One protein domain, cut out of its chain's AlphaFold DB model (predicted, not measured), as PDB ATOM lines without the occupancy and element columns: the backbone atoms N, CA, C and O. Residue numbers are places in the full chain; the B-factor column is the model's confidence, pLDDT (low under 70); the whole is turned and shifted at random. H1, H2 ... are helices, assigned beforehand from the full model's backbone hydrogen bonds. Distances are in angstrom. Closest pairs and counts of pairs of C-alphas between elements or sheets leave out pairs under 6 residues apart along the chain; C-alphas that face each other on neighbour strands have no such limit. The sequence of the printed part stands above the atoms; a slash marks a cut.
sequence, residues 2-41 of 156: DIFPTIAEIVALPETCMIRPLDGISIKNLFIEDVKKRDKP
ATOM      1  N   ASP A   2     -28.946 -24.150 -36.015       96.31
ATOM      2  CA  ASP A   2     -29.889 -24.063 -34.871       96.31
ATOM      3  C   ASP A   2     -29.470 -24.821 -33.598       96.31
ATOM      4  O   ASP A   2     -29.970 -24.544 -32.508       96.31
ATOM      5  N   ILE A   3     -28.532 -25.763 -33.710       96.38
ATOM      6  CA  ILE A   3     -28.072 -26.583 -32.578       96.38
ATOM      7  C   ILE A   3     -27.514 -25.703 -31.450       96.38
ATOM      8  O   ILE A   3     -27.907 -25.868 -30.299       96.38
ATOM      9  N   PHE A   4     -26.646 -24.740 -31.778       95.75
ATOM     10  CA  PHE A   4     -26.028 -23.858 -30.787       95.75
ATOM     11  C   PHE A   4     -27.052 -23.034 -29.982       95.75
ATOM     12  O   PHE A   4     -27.074 -23.208 -28.765       95.75
ATOM     13  N   PRO A   5     -27.934 -22.204 -30.590       95.94
ATOM     14  CA  PRO A   5     -28.934 -21.458 -29.823       95.94
ATOM     15  C   PRO A   5     -29.873 -22.360 -29.022       95.94
ATOM     16  O   PRO A   5     -30.316 -21.970 -27.947       95.94
ATOM     17  N   THR A   6     -30.159 -23.568 -29.515       96.50
ATOM     18  CA  THR A   6     -31.003 -24.528 -28.792       96.50
ATOM     19  C   THR A   6     -30.325 -25.017 -27.516       96.50
ATOM     20  O   THR A   6     -30.928 -24.979 -26.447       96.50
ATOM     21  N   ILE A   7     -29.061 -25.444 -27.601       96.62
ATOM     22  CA  ILE A   7     -28.295 -25.877 -26.423       96.62
ATOM     23  C   ILE A   7     -28.101 -24.704 -25.460       96.62
ATOM     24  O   ILE A   7     -28.311 -24.872 -24.261       96.62
ATOM     25  N   ALA A   8     -27.760 -23.519 -25.979       96.75
ATOM     26  CA  ALA A   8     -27.583 -22.309 -25.182       96.75
ATOM     27  C   ALA A   8     -28.840 -21.972 -24.367       96.75
ATOM     28  O   ALA A   8     -28.733 -21.679 -23.179       96.75
ATOM     29  N   GLU A   9     -30.030 -22.081 -24.967       96.00
ATOM     30  CA  GLU A   9     -31.292 -21.876 -24.253       96.00
ATOM     31  C   GLU A   9     -31.577 -22.985 -23.226       96.00
ATOM     32  O   GLU A   9     -32.033 -22.696 -22.120       96.00
ATOM     33  N   ILE A  10     -31.318 -24.255 -23.563       96.25
ATOM     34  CA  ILE A  10     -31.545 -25.394 -22.655       96.25
ATOM     35  C   ILE A  10     -30.723 -25.252 -21.372       96.25
ATOM     36  O   ILE A  10     -31.242 -25.509 -20.288       96.25
ATOM     37  N   VAL A  11     -29.461 -24.833 -21.488       97.06
ATOM     38  CA  VAL A  11     -28.557 -24.680 -20.335       97.06
ATOM     39  C   VAL A  11     -28.547 -23.259 -19.759       97.06
ATOM     40  O   VAL A  11     -27.740 -22.968 -18.881       97.06
ATOM     41  N   ALA A  12     -29.439 -22.383 -20.237       96.81
ATOM     42  CA  ALA A  12     -29.579 -20.993 -19.804       96.81
ATOM     43  C   ALA A  12     -28.268 -20.178 -19.863       96.81
ATOM     44  O   ALA A  12     -27.933 -19.450 -18.926       96.81
ATOM     45  N   LEU A  13     -27.518 -20.285 -20.969       96.75
ATOM     46  CA  LEU A  13     -26.331 -19.452 -21.179       96.75
ATOM     47  C   LEU A  13     -26.708 -17.964 -21.246       96.75
ATOM     48  O   LEU A  13     -27.696 -17.610 -21.898       96.75
ATOM     49  N   PRO A  14     -25.905 -17.071 -20.638       95.25
ATOM     50  CA  PRO A  14     -26.125 -15.638 -20.756       95.25
ATOM     51  C   PRO A  14     -25.837 -15.168 -22.187       95.25
ATOM     52  O   PRO A  14     -24.974 -15.712 -22.879       95.25
ATOM     53  N   GLU A  15     -26.510 -14.100 -22.622       89.69
ATOM     54  CA  GLU A  15     -26.331 -13.558 -23.977       89.69
ATOM     55  C   GLU A  15     -24.895 -13.127 -24.279       89.69
ATOM     56  O   GLU A  15     -24.454 -13.202 -25.423       89.69
ATOM     57  N   THR A  16     -24.138 -12.755 -23.247       91.25
ATOM     58  CA  THR A  16     -22.719 -12.397 -23.344       91.25
ATOM     59  C   THR A  16     -21.837 -13.538 -23.850       91.25
ATOM     60  O   THR A  16     -20.727 -13.285 -24.306       91.25
ATOM     61  N   CYS A  17     -22.302 -14.791 -23.780       90.31
ATOM     62  CA  CYS A  17     -21.598 -15.953 -24.325       90.31
ATOM     63  C   CYS A  17     -21.866 -16.180 -25.821       90.31
ATOM     64  O   CYS A  17     -21.260 -17.071 -26.415       90.31
ATOM     65  N   MET A  18     -22.778 -15.423 -26.437       91.44
ATOM     66  CA  MET A  18     -23.170 -15.597 -27.835       91.44
ATOM     67  C   MET A  18     -22.613 -14.464 -28.695       91.44
ATOM     68  O   MET A  18     -23.094 -13.332 -28.647       91.44
ATOM     69  N   ILE A  19     -21.624 -14.786 -29.528       91.25
ATOM     70  CA  ILE A  19     -21.105 -13.857 -30.537       91.25
ATOM     71  C   ILE A  19     -22.191 -13.620 -31.596       91.25
ATOM     72  O   ILE A  19     -22.912 -14.541 -31.990       91.25
ATOM     73  N   ARG A  20     -22.346 -12.362 -32.017       91.69
ATOM     74  CA  ARG A  20     -23.302 -11.941 -33.047       91.69
ATOM     75  C   ARG A  20     -22.548 -11.635 -34.349       91.69
ATOM     76  O   ARG A  20     -21.433 -11.128 -34.260       91.69
ATOM     77  N   PRO A  21     -23.165 -11.873 -35.519       93.00
ATOM     78  CA  PRO A  21     -24.543 -12.313 -35.740       93.00
ATOM     79  C   PRO A  21     -24.740 -13.812 -35.475       93.00
ATOM     80  O   PRO A  21     -23.839 -14.621 -35.645       93.00
ATOM     81  N   LEU A  22     -25.957 -14.188 -35.069       92.81
ATOM     82  CA  LEU A  22     -26.348 -15.592 -34.935       92.81
ATOM     83  C   LEU A  22     -27.344 -15.949 -36.036       92.81
ATOM     84  O   LEU A  22     -28.439 -15.380 -36.103       92.81
ATOM     85  N   ASP A  23     -26.975 -16.896 -36.895       93.19
ATOM     86  CA  ASP A  23     -27.833 -17.320 -38.001       93.19
ATOM     87  C   ASP A  23     -29.050 -18.117 -37.518       93.19
ATOM     88  O   ASP A  23     -30.165 -17.882 -37.989       93.19
ATOM     89  N   GLY A  24     -28.848 -19.005 -36.545       94.31
ATOM     90  CA  GLY A  24     -29.880 -19.912 -36.049       94.31
ATOM     91  C   GLY A  24     -30.860 -19.309 -35.061       94.31
ATOM     92  O   GLY A  24     -30.646 -18.229 -34.514       94.31
ATOM     93  N   ILE A  25     -31.917 -20.070 -34.801       95.00
ATOM     94  CA  ILE A  25     -32.855 -19.848 -33.701       95.00
ATOM     95  C   ILE A  25     -32.958 -21.135 -32.888       95.00
ATOM     96  O   ILE A  25     -32.716 -22.226 -33.408       95.00
ATOM     97  N   SER A  26     -33.311 -21.012 -31.613       95.44
ATOM     98  CA  SER A  26     -33.588 -22.189 -30.801       95.44
ATOM     99  C   SER A  26     -34.809 -22.924 -31.347       95.44
ATOM    100  O   SER A  26     -35.826 -22.310 -31.671       95.44
ATOM    101  N   ILE A  27     -34.705 -24.245 -31.433       95.69
ATOM    102  CA  ILE A  27     -35.811 -25.130 -31.799       95.69
ATOM    103  C   ILE A  27     -36.417 -25.828 -30.580       95.69
ATOM    104  O   ILE A  27     -37.178 -26.774 -30.738       95.69
ATOM    105  N   LYS A  28     -36.115 -25.375 -29.358       94.62
ATOM    106  CA  LYS A  28     -36.597 -26.013 -28.125       94.62
ATOM    107  C   LYS A  28     -38.119 -26.188 -28.096       94.62
ATOM    108  O   LYS A  28     -38.603 -27.231 -27.666       94.62
ATOM    109  N   ASN A  29     -38.867 -25.213 -28.616       92.25
ATOM    110  CA  ASN A  29     -40.330 -25.278 -28.664       92.25
ATOM    111  C   ASN A  29     -40.847 -26.425 -29.546       92.25
ATOM    112  O   ASN A  29     -41.895 -26.980 -29.238       92.25
ATOM    113  N   LEU A  30     -40.087 -26.863 -30.562       93.94
ATOM    114  CA  LEU A  30     -40.451 -28.028 -31.382       93.94
ATOM    115  C   LEU A  30     -40.461 -29.347 -30.589       93.94
ATOM    116  O   LEU A  30     -41.035 -30.325 -31.058       93.94
ATOM    117  N   PHE A  31     -39.844 -29.396 -29.403       91.56
ATOM    118  CA  PHE A  31     -39.912 -30.569 -28.526       91.56
ATOM    119  C   PHE A  31     -41.197 -30.627 -27.690       91.56
ATOM    120  O   PHE A  31     -41.488 -31.670 -27.110       91.56
ATOM    121  N   ILE A  32     -41.941 -29.519 -27.593       92.12
ATOM    122  CA  ILE A  32     -43.098 -29.371 -26.695       92.12
ATOM    123  C   ILE A  32     -44.389 -29.183 -27.499       92.12
ATOM    124  O   ILE A  32     -45.439 -29.694 -27.113       92.12
ATOM    125  N   GLU A  33     -44.317 -28.479 -28.627       92.81
ATOM    126  CA  GLU A  33     -45.466 -28.171 -29.468       92.81
ATOM    127  C   GLU A  33     -45.143 -28.250 -30.964       92.81
ATOM    128  O   GLU A  33     -43.996 -28.192 -31.412       92.81
ATOM    129  N   ASP A  34     -46.201 -28.367 -31.760       89.00
ATOM    130  CA  ASP A  34     -46.124 -28.411 -33.215       89.00
ATOM    131  C   ASP A  34     -46.030 -26.985 -33.782       89.00
ATOM    132  O   ASP A  34     -47.032 -26.333 -34.099       89.00
ATOM    133  N   VAL A  35     -44.799 -26.480 -33.891       88.50
ATOM    134  CA  VAL A  35     -44.520 -25.157 -34.460       88.50
ATOM    135  C   VAL A  35     -44.657 -25.205 -35.984       88.50
ATOM    136  O   VAL A  35     -43.839 -25.781 -36.699       88.50
ATOM    137  N   LYS A  36     -45.694 -24.543 -36.510       87.88
ATOM    138  CA  LYS A  36     -46.034 -24.580 -37.947       87.88
ATOM    139  C   LYS A  36     -45.180 -23.697 -38.845       87.88
ATOM    140  O   LYS A  36     -45.189 -23.895 -40.061       87.88
ATOM    141  N   LYS A  37     -44.534 -22.674 -38.292       92.62
ATOM    142  CA  LYS A  37     -43.780 -21.688 -39.066       92.62
ATOM    143  C   LYS A  37     -42.512 -21.296 -38.350       92.62
ATOM    144  O   LYS A  37     -42.478 -21.193 -37.132       92.62
ATOM    145  N   ARG A  38     -41.496 -21.022 -39.153       93.44
ATOM    146  CA  ARG A  38     -40.238 -20.463 -38.693       93.44
ATOM    147  C   ARG A  38     -40.243 -18.955 -38.918       93.44
ATOM    148  O   ARG A  38     -40.584 -18.510 -40.016       93.44
ATOM    149  N   ASP A  39     -39.819 -18.199 -37.911       92.62
ATOM    150  CA  ASP A  39     -39.787 -16.731 -37.964       92.62
ATOM    151  C   ASP A  39     -38.638 -16.183 -38.817       92.62
ATOM    152  O   ASP A  39     -38.769 -15.138 -39.454       92.62
ATOM    153  N   LYS A  40     -37.506 -16.898 -38.852       94.62
ATOM    154  CA  LYS A  40     -36.301 -16.497 -39.586       94.62
ATOM    155  C   LYS A  40     -36.033 -17.436 -40.769       94.62
ATOM    156  O   LYS A  40     -36.045 -18.652 -40.568       94.62
ATOM    157  N   PRO A  41     -35.741 -16.921 -41.977       96.56
ATOM    158  CA  PRO A  41     -35.358 -17.769 -43.100       96.56
ATOM    159  C   PRO A  41     -34.040 -18.510 -42.842       96.56
ATOM    160  O   PRO A  41     -33.218 -18.089 -42.030       96.56
TER     161      PRO A  41
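Overview. This is residues 2 to 41 of the 156 residues of an uncharacterized protein of Bacteroidetes bacterium RBG_13_43_22 (UniProt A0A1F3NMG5). This is a chain with little regular structure, laid out as two wide loops in an only just flat shape: residues 11 to 27 swing out from the end of helix H1 and come back to the short helix H2, and residues 32 to 41 then fold back from H2. The 40 printed residues include two named helices, H1 then H2, and no named strand; the class is all helix, with only 12 residues in named elements. The whole is only just compact, close to loose, with a radius of gyration of the C-alphas of 10.8 A and spans of 30 by 22 by 12 A.

Arrangement. H1, residues 3 to 10, and H2, residues 28 to 31, only just touch, with 3 pairs of C-alphas within 8 A. Their closest C-alphas, those of Thr 6 and Lys 28, are 5.8 A apart. In H1 every O i to N i+4 pair is within hydrogen-bond range; H2 is too short for such a pair.

Along the chain. H1 begins at C-alpha 3 (-28.072, -26.583, -32.578) and measures 10.6 A from first to last C-alpha. H2 measures 5.6 A and ends at C-alpha 31 (-39.912, -30.569, -28.526).

Size, cuts and confidence. The farthest C-alphas, those of Thr 16 and Lys 36, are 30.1 A apart. The link from H1 to H2 is long, 17 residues. The printed part has no cut, and no printed residue is under 70 in pLDDT.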